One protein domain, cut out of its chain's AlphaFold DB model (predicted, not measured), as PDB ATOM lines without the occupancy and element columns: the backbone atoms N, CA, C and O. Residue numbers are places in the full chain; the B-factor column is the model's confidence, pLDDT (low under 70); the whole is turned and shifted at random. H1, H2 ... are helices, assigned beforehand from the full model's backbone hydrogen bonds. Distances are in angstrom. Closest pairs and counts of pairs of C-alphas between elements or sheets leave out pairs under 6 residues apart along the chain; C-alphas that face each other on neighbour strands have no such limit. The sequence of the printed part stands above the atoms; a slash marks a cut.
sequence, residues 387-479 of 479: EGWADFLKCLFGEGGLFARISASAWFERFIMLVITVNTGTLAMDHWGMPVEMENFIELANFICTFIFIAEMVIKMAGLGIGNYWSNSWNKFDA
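What this domain is: This is residues 387 to 479 of the 479 residues of an uncharacterized protein of Chromera velia CCMP2878 (UniProt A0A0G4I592). A long helical hairpin of H3 and H4 ends in a loop that sticks out at residues 432 to 437; at the opposite end of H4, H2 packs on it, H1 lies beyond H2, and short H5 and H6 fold back near H4. The printed part has 93 residues, with six named helices in the order H1 to H6 along the chain, which hold 72 of them, and no named strand; its class is all helix. The whole is loose, radius of gyration of the C-alphas 17.2 A, spanning 59 by 31 by 20 A.

Where its parts are: H1, residues 389 to 397, begins at C-alpha 389 (150.470, 118.572, 200.264). H2 is 402 to 407, H3 410 to 427, 25.7 A, H4 436 to 464, 42.0 A, H5 466 to 469. H6, 473 to 478, ends at (147.408, 148.832, 192.696).

How they stand to each other: H1 and H2 touch only at the corner, closest C-alphas Leu 396 and Leu 402, 4.9 A. H2 touches H4's residues 459 to 464 alone, closest C-alphas Ala 404 and Gly 463, 3.7 A. H3 and H4, a hairpin, touch at a shallow tilt of 28 degrees, closest C-alphas Thr 426 and Ile 442, 6.3 A. H5 and H6 are each close to H4 but not clearly touching, closest C-alphas 5.8 A and 7.1 A. Every O i to N i+4 pair is within hydrogen-bond range in H1, H2, H3, H4 and H6; H5 is too short for one.

The domain as a whole: The farthest C-alphas, Glu 387 and Gly 433, are 61.2 A apart. The printed part has no cut and no long link. Residues 387 to 401 have pLDDT under 70.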
ATOM      1  N   GLU A 387     149.418 115.521 207.048       52.72
ATOM      2  CA  GLU A 387     150.669 115.229 206.322       52.72
ATOM      3  C   GLU A 387     150.522 115.371 204.788       52.72
ATOM      4  O   GLU A 387     151.404 114.973 204.027       52.72
ATOM      5  N   GLY A 388     149.407 115.932 204.301       57.66
ATOM      6  CA  GLY A 388     149.113 116.060 202.870       57.66
ATOM      7  C   GLY A 388     149.506 117.407 202.249       57.66
ATOM      8  O   GLY A 388     149.169 118.471 202.771       57.66
ATOM      9  N   TRP A 389     150.115 117.377 201.056       57.72
ATOM     10  CA  TRP A 389     150.470 118.572 200.264       57.72
ATOM     11  C   TRP A 389     149.284 119.517 199.982       57.72
ATOM     12  O   TRP A 389     149.452 120.735 199.956       57.72
ATOM     13  N   ALA A 390     148.071 118.984 199.810       63.31
ATOM     14  CA  ALA A 390     146.870 119.787 199.564       63.31
ATOM     15  C   ALA A 390     146.417 120.593 200.799       63.31
ATOM     16  O   ALA A 390     145.916 121.709 200.660       63.31
ATOM     17  N   ASP A 391     146.616 120.057 202.004       63.28
ATOM     18  CA  ASP A 391     146.257 120.740 203.252       63.28
ATOM     19  C   ASP A 391     147.303 121.795 203.634       63.28
ATOM     20  O   ASP A 391     146.958 122.840 204.189       63.28
ATOM     21  N   PHE A 392     148.563 121.575 203.249       63.31
ATOM     22  CA  PHE A 392     149.614 122.590 203.315       63.31
ATOM     23  C   PHE A 392     149.293 123.800 202.422       63.31
ATOM     24  O   PHE A 392     149.331 124.934 202.898       63.31
ATOM     25  N   LEU A 393     148.880 123.576 201.167       64.56
ATOM     26  CA  LEU A 393     148.487 124.656 200.248       64.56
ATOM     27  C   LEU A 393     147.258 125.433 200.736       64.56
ATOM     28  O   LEU A 393     147.246 126.657 200.646       64.56
ATOM     29  N   LYS A 394     146.259 124.758 201.318       65.19
ATOM     30  CA  LYS A 394     145.105 125.428 201.945       65.19
ATOM     31  C   LYS A 394     145.491 126.258 203.171       65.19
ATOM     32  O   LYS A 394     144.868 127.277 203.428       65.19
ATOM     33  N   CYS A 395     146.508 125.846 203.926       63.94
ATOM     34  CA  CYS A 395     147.012 126.619 205.062       63.94
ATOM     35  C   CYS A 395     147.872 127.823 204.623       63.94
ATOM     36  O   CYS A 395     147.926 128.831 205.328       63.94
ATOM     37  N   LEU A 396     148.509 127.753 203.447       65.31
ATOM     38  CA  LEU A 396     149.261 128.865 202.858       65.31
ATOM     39  C   LEU A 396     148.346 129.897 202.165       65.31
ATOM     40  O   LEU A 396     148.430 131.080 202.485       65.31
ATOM     41  N   PHE A 397     147.478 129.436 201.255       68.69
ATOM     42  CA  PHE A 397     146.707 130.246 200.291       68.69
ATOM     43  C   PHE A 397     145.180 130.221 200.505       68.69
ATOM     44  O   PHE A 397     144.434 130.777 199.705       68.69
ATOM     45  N   GLY A 398     144.675 129.513 201.520       62.94
ATOM     46  CA  GLY A 398     143.240 129.474 201.825       62.94
ATOM     47  C   GLY A 398     142.763 130.689 202.625       62.94
ATOM     48  O   GLY A 398     143.568 131.446 203.166       62.94
ATOM     49  N   GLU A 399     141.443 130.846 202.755       57.66
ATOM     50  CA  GLU A 399     140.822 131.888 203.587       57.66
ATOM     51  C   GLU A 399     141.330 131.800 205.041       57.66
ATOM     52  O   GLU A 399     141.145 130.791 205.728       57.66
ATOM     53  N   GLY A 400     142.022 132.849 205.501       60.72
ATOM     54  CA  GLY A 400     142.674 132.889 206.820       60.72
ATOM     55  C   GLY A 400     144.028 132.164 206.906       60.72
ATOM     56  O   GLY A 400     144.529 131.932 208.011       60.72
ATOM     57  N   GLY A 401     144.619 131.792 205.766       69.62
ATOM     58  CA  GLY A 401     145.960 131.218 205.653       69.62
ATOM     59  C   GLY A 401     147.089 132.220 205.924       69.62
ATOM     60  O   GLY A 401     146.860 133.386 206.249       69.62
ATOM     61  N   LEU A 402     148.337 131.766 205.799       75.81
ATOM     62  CA  LEU A 402     149.519 132.578 206.119       75.81
ATOM     63  C   LEU A 402     149.582 133.883 205.303       75.81
ATOM     64  O   LEU A 402     149.805 134.936 205.894       75.81
ATOM     65  N   PHE A 403     149.348 133.839 203.986       78.81
ATOM     66  CA  PHE A 403     149.406 135.041 203.142       78.81
ATOM     67  C   PHE A 403     148.291 136.039 203.451       78.81
ATOM     68  O   PHE A 403     148.569 137.229 203.518       78.81
ATOM     69  N   ALA A 404     147.079 135.564 203.751       73.44
ATOM     70  CA  ALA A 404     145.969 136.412 204.188       73.44
ATOM     71  C   ALA A 404     146.279 137.131 205.516       73.44
ATOM     72  O   ALA A 404     145.929 138.292 205.709       73.44
ATOM     73  N   ARG A 405     146.972 136.447 206.439       75.25
ATOM     74  CA  ARG A 405     147.402 137.029 207.722       75.25
ATOM     75  C   ARG A 405     148.559 138.013 207.567       75.25
ATOM     76  O   ARG A 405     148.626 138.973 208.325       75.25
ATOM     77  N   ILE A 406     149.463 137.772 206.617       82.19
ATOM     78  CA  ILE A 406     150.564 138.692 206.299       82.19
ATOM     79  C   ILE A 406     150.013 139.949 205.625       82.19
ATOM     80  O   ILE A 406     150.335 141.048 206.072       82.19
ATOM     81  N   SER A 407     149.150 139.796 204.617       82.62
ATOM     82  CA  SER A 407     148.561 140.922 203.886       82.62
ATOM     83  C   SER A 407     147.684 141.801 204.775       82.62
ATOM     84  O   SER A 407     147.687 143.008 204.611       82.62
ATOM     85  N   ALA A 408     146.971 141.219 205.744       79.50
ATOM     86  CA  ALA A 408     146.160 141.968 206.706       79.50
ATOM     87  C   ALA A 408     146.964 142.513 207.905       79.50
ATOM     88  O   ALA A 408     146.388 143.073 208.837       79.50
ATOM     89  N   SER A 409     148.285 142.303 207.950       85.75
ATOM     90  CA  SER A 409     149.084 142.751 209.089       85.75
ATOM     91  C   SER A 409     149.401 144.244 208.991       85.75
ATOM     92  O   SER A 409     149.954 144.720 208.002       85.75
ATOM     93  N   ALA A 410     149.158 144.981 210.077       82.75
ATOM     94  CA  ALA A 410     149.487 146.409 210.158       82.75
ATOM     95  C   ALA A 410     150.988 146.699 209.963       82.75
ATOM     96  O   ALA A 410     151.373 147.817 209.633       82.75
ATOM     97  N   TRP A 411     151.856 145.709 210.190       88.56
ATOM     98  CA  TRP A 411     153.288 145.848 209.936       88.56
ATOM     99  C   TRP A 411     153.611 145.828 208.439       88.56
ATOM    100  O   TRP A 411     154.434 146.623 207.992       88.56
ATOM    101  N   PHE A 412     152.937 144.967 207.671       87.44
ATOM    102  CA  PHE A 412     153.079 144.898 206.220       87.44
ATOM    103  C   PHE A 412     152.582 146.185 205.550       87.44
ATOM    104  O   PHE A 412     153.331 146.796 204.796       87.44
ATOM    105  N   GLU A 413     151.399 146.675 205.929       86.56
ATOM    106  CA  GLU A 413     150.856 147.947 205.421       86.56
ATOM    107  C   GLU A 413     151.774 149.146 205.745       86.56
ATOM    108  O   GLU A 413     152.086 149.962 204.880       86.56
ATOM    109  N   ARG A 414     152.323 149.224 206.968       90.88
ATOM    110  CA  ARG A 414     153.301 150.274 207.331       90.88
ATOM    111  C   ARG A 414     154.600 150.187 206.532       90.88
ATOM    112  O   ARG A 414     155.203 151.221 206.251       90.88
ATOM    113  N   PHE A 415     155.048 148.978 206.203       94.50
ATOM    114  CA  PHE A 415     156.235 148.771 205.379       94.50
ATOM    115  C   PHE A 415     156.007 149.259 203.946       94.50
ATOM    116  O   PHE A 415     156.832 150.010 203.433       94.50
ATOM    117  N   ILE A 416     154.873 148.912 203.335       92.88
ATOM    118  CA  ILE A 416     154.514 149.397 201.998       92.88
ATOM    119  C   ILE A 416     154.387 150.920 201.987       92.88
ATOM    120  O   ILE A 416     154.978 151.576 201.134       92.88
ATOM    121  N   MET A 417     153.726 151.508 202.986       90.56
ATOM    122  CA  MET A 417     153.610 152.965 203.104       90.56
ATOM    123  C   MET A 417     154.991 153.647 203.200       90.56
ATOM    124  O   MET A 417     155.249 154.655 202.536       90.56
ATOM    125  N   LEU A 418     155.929 153.067 203.961       94.31
ATOM    126  CA  LEU A 418     157.314 153.544 204.016       94.31
ATOM    127  C   LEU A 418     157.992 153.467 202.638       94.31
ATOM    128  O   LEU A 418     158.655 154.424 202.242       94.31
ATOM    129  N   VAL A 419     157.818 152.366 201.905       94.50
ATOM    130  CA  VAL A 419     158.385 152.186 200.557       94.50
ATOM    131  C   VAL A 419     157.797 153.199 199.575       94.50
ATOM    132  O   VAL A 419     158.562 153.826 198.849       94.50
ATOM    133  N   ILE A 420     156.483 153.447 199.603       93.81
ATOM    134  CA  ILE A 420     155.829 154.496 198.799       93.81
ATOM    135  C   ILE A 420     156.434 155.868 199.112       93.81
ATOM    136  O   ILE A 420     156.782 156.619 198.197       93.81
ATOM    137  N   THR A 421     156.606 156.184 200.397       93.12
ATOM    138  CA  THR A 421     157.180 157.464 200.839       93.12
ATOM    139  C   THR A 421     158.626 157.620 200.361       93.12
ATOM    140  O   THR A 421     158.996 158.672 199.842       93.12
ATOM    141  N   VAL A 422     159.444 156.572 200.492       92.44
ATOM    142  CA  VAL A 422     160.854 156.577 200.072       92.44
ATOM    143  C   VAL A 422     160.984 156.634 198.549       92.44
ATOM    144  O   VAL A 422     161.796 157.407 198.048       92.44
ATOM    145  N   ASN A 423     160.169 155.883 197.808       91.94
ATOM    146  CA  ASN A 423     160.128 155.911 196.344       91.94
ATOM    147  C   ASN A 423     159.735 157.305 195.832       91.94
ATOM    148  O   ASN A 423     160.436 157.883 195.008       91.94
ATOM    149  N   THR A 424     158.680 157.899 196.399       93.06
ATOM    150  CA  THR A 424     158.245 159.266 196.057       93.06
ATOM    151  C   THR A 424     159.324 160.298 196.391       93.06
ATOM    152  O   THR A 424     159.600 161.182 195.585       93.06
ATOM    153  N   GLY A 425     159.987 160.165 197.546       92.75
ATOM    154  CA  GLY A 425     161.119 161.016 197.912       92.75
ATOM    155  C   GLY A 425     162.314 160.865 196.967       92.75
ATOM    156  O   GLY A 425     162.938 161.859 196.620       92.75
ATOM    157  N   THR A 426     162.594 159.647 196.500       90.75
ATOM    158  CA  THR A 426     163.681 159.360 195.551       90.75
ATOM    159  C   THR A 426     163.395 159.968 194.178       90.75
ATOM    160  O   THR A 426     164.280 160.584 193.590       90.75
ATOM    161  N   LEU A 427     162.148 159.883 193.699       90.25
ATOM    162  CA  LEU A 427     161.706 160.547 192.466       90.25
ATOM    163  C   LEU A 427     161.775 162.077 192.574       90.25
ATOM    164  O   LEU A 427     162.103 162.749 191.604       90.25
ATOM    165  N   ALA A 428     161.515 162.637 193.759       93.62
ATOM    166  CA  ALA A 428     161.606 164.076 193.998       93.62
ATOM    167  C   ALA A 428     163.050 164.618 194.040       93.62
ATOM    168  O   ALA A 428     163.238 165.833 194.014       93.62
ATOM    169  N   MET A 429     164.068 163.751 194.131       89.44
ATOM    170  CA  MET A 429     165.485 164.145 194.137       89.44
ATOM    171  C   MET A 429     166.080 164.340 192.734       89.44
ATOM    172  O   MET A 429     167.219 164.805 192.624       89.44
ATOM    173  N   ASP A 430     165.341 163.991 191.679       91.75
ATOM    174  CA  ASP A 430     165.749 164.222 190.294       91.75
ATOM    175  C   ASP A 430     165.897 165.731 190.015       91.75
ATOM    176  O   ASP A 430     164.999 166.530 190.298       91.75
ATOM    177  N   HIS A 431     167.066 166.139 189.517       93.31
ATOM    178  CA  HIS A 431     167.387 167.539 189.248       93.31
ATOM    179  C   HIS A 431     168.394 167.697 188.105       93.31
ATOM    180  O   HIS A 431     169.235 166.839 187.832       93.31
ATOM    181  N   TRP A 432     168.339 168.857 187.447       93.31
ATOM    182  CA  TRP A 432     169.212 169.169 186.320       93.31
ATOM    183  C   TRP A 432     170.695 169.200 186.725       93.31
ATOM    184  O   TRP A 432     171.072 169.874 187.685       93.31
ATOM    185  N   GLY A 433     171.544 168.516 185.948       92.06
ATOM    186  CA  GLY A 433     172.997 168.490 186.148       92.06
ATOM    187  C   GLY A 433     173.491 167.482 187.191       92.06
ATOM    188  O   GLY A 433     174.607 167.633 187.689       92.06
ATOM    189  N   MET A 434     172.688 166.473 187.534       92.69
ATOM    190  CA  MET A 434     173.074 165.479 188.532       92.69
ATOM    191  C   MET A 434     174.219 164.561 188.064       92.69
ATOM    192  O   MET A 434     174.346 164.264 186.873       92.69
ATOM    193  N   PRO A 435     175.079 164.088 188.986       93.88
ATOM    194  CA  PRO A 435     176.129 163.140 188.647       93.88
ATOM    195  C   PRO A 435     175.538 161.770 188.288       93.88
ATOM    196  O   PRO A 435     174.610 161.296 188.940       93.88
ATOM    197  N   VAL A 436     176.166 161.093 187.321       92.06
ATOM    198  CA  VAL A 436     175.766 159.764 186.813       92.06
ATOM    199  C   VAL A 436     175.628 158.719 187.934       92.06
ATOM    200  O   VAL A 436     174.837 157.787 187.841       92.06
ATOM    201  N   GLU A 437     176.366 158.864 189.040       91.31
ATOM    202  CA  GLU A 437     176.234 157.969 190.199       91.31
ATOM    203  C   GLU A 437     174.886 158.101 190.923       91.31
ATOM    204  O   GLU A 437     174.331 157.095 191.365       91.31
ATOM    205  N   MET A 438     174.340 159.315 191.031       88.50
ATOM    206  CA  MET A 438     173.029 159.535 191.650       88.50
ATOM    207  C   MET A 438     171.896 159.091 190.728       88.50
ATOM    208  O   MET A 438     170.928 158.511 191.210       88.50
ATOM    209  N   GLU A 439     172.038 159.305 189.420       91.50
ATOM    210  CA  GLU A 439     171.090 158.823 188.407       91.50
ATOM    211  C   GLU A 439     170.949 157.293 188.481       91.50
ATOM    212  O   GLU A 439     169.853 156.774 188.691       91.50
ATOM    213  N   ASN A 440     172.076 156.571 188.486       92.12
ATOM    214  CA  ASN A 440     172.091 155.114 188.654       92.12
ATOM    215  C   ASN A 440     171.472 154.654 189.989       92.12
ATOM    216  O   ASN A 440     170.835 153.601 190.051       92.12
ATOM    217  N   PHE A 441     171.667 155.410 191.076       91.06
ATOM    218  CA  PHE A 441     171.061 155.096 192.373       91.06
ATOM    219  C   PHE A 441     169.534 155.240 192.341       91.06
ATOM    220  O   PHE A 441     168.836 154.372 192.869       91.06
ATOM    221  N   ILE A 442     169.016 156.294 191.705       92.50
ATOM    222  CA  ILE A 442     167.573 156.522 191.548       92.50
ATOM    223  C   ILE A 442     166.949 155.427 190.679       92.50
ATOM    224  O   ILE A 442     165.935 154.847 191.068       92.50
ATOM    225  N   GLU A 443     167.571 155.081 189.549       90.44
ATOM    226  CA  GLU A 443     167.101 153.987 188.691       90.44
ATOM    227  C   GLU A 443     167.062 152.648 189.438       90.44
ATOM    228  O   GLU A 443     166.066 151.920 189.379       90.44
ATOM    229  N   LEU A 444     168.116 152.341 190.201       92.31
ATOM    230  CA  LEU A 444     168.180 151.129 191.011       92.31
ATOM    231  C   LEU A 444     167.106 151.118 192.107       92.31
ATOM    232  O   LEU A 444     166.460 150.091 192.324       92.31
ATOM    233  N   ALA A 445     166.899 152.240 192.795       91.94
ATOM    234  CA  ALA A 445     165.883 152.367 193.833       91.94
ATOM    235  C   ALA A 445     164.466 152.190 193.264       91.94
ATOM    236  O   ALA A 445     163.678 151.429 193.831       91.94
ATOM    237  N   ASN A 446     164.165 152.798 192.113       90.62
ATOM    238  CA  ASN A 446     162.884 152.646 191.414       90.62
ATOM    239  C   ASN A 446     162.649 151.198 190.973       90.62
ATOM    240  O   ASN A 446     161.547 150.656 191.124       90.62
ATOM    241  N   PHE A 447     163.696 150.542 190.470       94.00
ATOM    242  CA  PHE A 447     163.641 149.134 190.097       94.00
ATOM    243  C   PHE A 447     163.323 148.256 191.312       94.00
ATOM    244  O   PHE A 447     162.397 147.446 191.264       94.00
ATOM    245  N   ILE A 448     164.020 148.459 192.435       94.88
ATOM    246  CA  ILE A 448     163.769 147.728 193.686       94.88
ATOM    247  C   ILE A 448     162.337 147.964 194.187       94.88
ATOM    248  O   ILE A 448     161.652 147.000 194.527       94.88
ATOM    249  N   CYS A 449     161.863 149.213 194.200       94.06
ATOM    250  CA  CYS A 449     160.506 149.537 194.647       94.06
ATOM    251  C   CYS A 449     159.441 148.872 193.766       94.06
ATOM    252  O   CYS A 449     158.494 148.293 194.289       94.06
ATOM    253  N   THR A 450     159.643 148.841 192.445       92.75
ATOM    254  CA  THR A 450     158.748 148.142 191.507       92.75
ATOM    255  C   THR A 450     158.633 146.652 191.842       92.75
ATOM    256  O   THR A 450     157.532 146.102 191.873       92.75
ATOM    257  N   PHE A 451     159.748 145.988 192.160       95.06
ATOM    258  CA  PHE A 451     159.715 144.589 192.601       95.06
ATOM    259  C   PHE A 451     158.997 144.401 193.942       95.06
ATOM    260  O   PHE A 451     158.323 143.387 194.122       95.06
ATOM    261  N   ILE A 452     159.120 145.357 194.867       94.75
ATOM    262  CA  ILE A 452     158.406 145.326 196.149       94.75
ATOM    263  C   ILE A 452     156.891 145.450 195.927       94.75
ATOM    264  O   ILE A 452     156.154 144.654 196.506       94.75
ATOM    265  N   PHE A 453     156.431 146.345 195.047       94.62
ATOM    266  CA  PHE A 453     155.004 146.487 194.716       94.62
ATOM    267  C   PHE A 453     154.446 145.261 193.984       94.62
ATOM    268  O   PHE A 453     153.375 144.764 194.319       94.62
ATOM    269  N   ILE A 454     155.208 144.668 193.059       93.88
ATOM    270  CA  ILE A 454     154.806 143.401 192.426       93.88
ATOM    271  C   ILE A 454     154.692 142.284 193.476       93.88
ATOM    272  O   ILE A 454     153.744 141.496 193.450       93.88
ATOM    273  N   ALA A 455     155.647 142.195 194.407       92.56
ATOM    274  CA  ALA A 455     155.599 141.208 195.480       92.56
ATOM    275  C   ALA A 455     154.401 141.441 196.412       92.56
ATOM    276  O   ALA A 455     153.739 140.477 196.799       92.56
ATOM    277  N   GLU A 456     154.089 142.697 196.731       93.12
ATOM    278  CA  GLU A 456     152.898 143.075 197.485       93.12
ATOM    279  C   GLU A 456     151.616 142.622 196.787       93.12
ATOM    280  O   GLU A 456     150.817 141.899 197.392       93.12
ATOM    281  N   MET A 457     151.453 142.984 195.514       90.06
ATOM    282  CA  MET A 457     150.308 142.611 194.685       90.06
ATOM    283  C   MET A 457     150.111 141.087 194.682       90.06
ATOM    284  O   MET A 457     149.007 140.588 194.914       90.06
ATOM    285  N   VAL A 458     151.192 140.321 194.490       90.81
ATOM    286  CA  VAL A 458     151.154 138.849 194.502       90.81
ATOM    287  C   VAL A 458     150.764 138.306 195.881       90.81
ATOM    288  O   VAL A 458     149.958 137.377 195.954       90.81
ATOM    289  N   ILE A 459     151.280 138.883 196.972       88.50
ATOM    290  CA  ILE A 459     150.931 138.490 198.348       88.50
ATOM    291  C   ILE A 459     149.450 138.778 198.641       88.50
ATOM    292  O   ILE A 459     148.760 137.910 199.185       88.50
ATOM    293  N   LYS A 460     148.931 139.947 198.243       85.31
ATOM    294  CA  LYS A 460     147.517 140.324 198.415       85.31
ATOM    295  C   LYS A 460     146.592 139.441 197.572       85.31
ATOM    296  O   LYS A 460     145.578 138.960 198.079       85.31
ATOM    297  N   MET A 461     146.968 139.135 196.331       86.75
ATOM    298  CA  MET A 461     146.211 138.233 195.453       86.75
ATOM    299  C   MET A 461     146.194 136.786 195.978       86.75
ATOM    300  O   MET A 461     145.161 136.115 195.920       86.75
ATOM    301  N   ALA A 462     147.313 136.324 196.541       84.75
ATOM    302  CA  ALA A 462     147.455 135.022 197.191       84.75
ATOM    303  C   ALA A 462     146.678 134.905 198.517       84.75
ATOM    304  O   ALA A 462     146.246 133.807 198.868       84.75
ATOM    305  N   GLY A 463     146.521 136.006 199.259       78.81
ATOM    306  CA  GLY A 463     145.837 136.038 200.555       78.81
ATOM    307  C   GLY A 463     144.323 136.255 200.474       78.81
ATOM    308  O   GLY A 463     143.571 135.604 201.195       78.81
ATOM    309  N   LEU A 464     143.865 137.151 199.597       78.44
ATOM    310  CA  LEU A 464     142.443 137.499 199.450       78.44
ATOM    311  C   LEU A 464     141.716 136.592 198.446       78.44
ATOM    312  O   LEU A 464     140.492 136.460 198.496       78.44
ATOM    313  N   GLY A 465     142.471 135.959 197.545       80.62
ATOM    314  CA  GLY A 465     141.950 135.250 196.384       80.62
ATOM    315  C   GLY A 465     141.611 136.208 195.240       80.62
ATOM    316  O   GLY A 465     141.203 137.348 195.451       80.62
ATOM    317  N   ILE A 466     141.751 135.730 194.001       81.00
ATOM    318  CA  ILE A 466     141.610 136.545 192.779       81.00
ATOM    319  C   ILE A 466     140.255 137.277 192.742       81.00
ATOM    320  O   ILE A 466     140.211 138.474 192.486       81.00
ATOM    321  N   GLY A 467     139.145 136.605 193.064       78.25
ATOM    322  CA  GLY A 467     137.810 137.219 193.014       78.25
ATOM    323  C   GLY A 467     137.609 138.385 193.994       78.25
ATOM    324  O   GLY A 467     137.044 139.406 193.612       78.25
ATOM    325  N   ASN A 468     138.103 138.259 195.229       80.19
ATOM    326  CA  ASN A 468     137.984 139.316 196.241       80.19
ATOM    327  C   ASN A 468     139.039 140.415 196.058       80.19
ATOM    328  O   ASN A 468     138.808 141.562 196.428       80.19
ATOM    329  N   TYR A 469     140.189 140.090 195.464       84.00
ATOM    330  CA  TYR A 469     141.188 141.089 195.095       84.00
ATOM    331  C   TYR A 469     140.612 142.073 194.064       84.00
ATOM    332  O   TYR A 469     140.595 143.275 194.307       84.00
ATOM    333  N   TRP A 470     140.021 141.558 192.980       88.69
ATOM    334  CA  TRP A 470     139.410 142.368 191.918       88.69
ATOM    335  C   TRP A 470     138.022 142.930 192.262       88.69
ATOM    336  O   TRP A 470     137.419 143.590 191.419       88.69
ATOM    337  N   SER A 471     137.470 142.700 193.454       85.38
ATOM    338  CA  SER A 471     136.239 143.380 193.883       85.38
ATOM    339  C   SER A 471     136.530 144.720 194.565       85.38
ATOM    340  O   SER A 471     135.736 145.651 194.427       85.38
ATOM    341  N   ASN A 472     137.693 144.857 195.213       83.75
ATOM    342  CA  ASN A 472     138.117 146.069 195.909       83.75
ATOM    343  C   ASN A 472     138.701 147.114 194.933       83.75
ATOM    344  O   ASN A 472     139.603 146.812 194.156       83.75
ATOM    345  N   SER A 473     138.203 148.354 194.987       85.12
ATOM    346  CA  SER A 473     138.648 149.459 194.125       85.12
ATOM    347  C   SER A 473     140.118 149.848 194.311       85.12
ATOM    348  O   SER A 473     140.760 150.207 193.331       85.12
ATOM    349  N   TRP A 474     140.663 149.744 195.525       82.38
ATOM    350  CA  TRP A 474     142.064 150.076 195.808       82.38
ATOM    351  C   TRP A 474     143.024 149.030 195.243       82.38
ATOM    352  O   TRP A 474     144.012 149.377 194.612       82.38
ATOM    353  N   ASN A 475     142.673 147.750 195.353       85.75
ATOM    354  CA  ASN A 475     143.445 146.666 194.743       85.75
ATOM    355  C   ASN A 475     143.394 146.706 193.203       85.75
ATOM    356  O   ASN A 475     144.346 146.303 192.552       85.75
ATOM    357  N   LYS A 476     142.302 147.211 192.605       87.69
ATOM    358  CA  LYS A 476     142.231 147.469 191.151       87.69
ATOM    359  C   LYS A 476     143.122 148.620 190.690       87.69
ATOM    360  O   LYS A 476     143.405 148.698 189.505       87.69
ATOM    361  N   PHE A 477     143.428 149.561 191.580       87.50
ATOM    362  CA  PHE A 477     144.321 150.681 191.291       87.50
ATOM    363  C   PHE A 477     145.795 150.279 191.457       87.50
ATOM    364  O   PHE A 477     146.645 150.801 190.747       87.50
ATOM    365  N   ASP A 478     146.073 149.360 192.385       83.94
ATOM    366  CA  ASP A 478     147.408 148.832 192.696       83.94
ATOM    367  C   ASP A 478     147.923 147.783 191.681       83.94
ATOM    368  O   ASP A 478     149.129 147.665 191.473       83.94
ATOM    369  N   ALA A 479     147.018 147.035 191.031       81.06
ATOM    370  CA  ALA A 479     147.322 146.086 189.946       81.06
ATOM    371  C   ALA A 479     147.312 146.733 188.558       81.06
ATOM    372  O   ALA A 479     148.171 146.335 187.734       81.06
TER     373      ALA A 479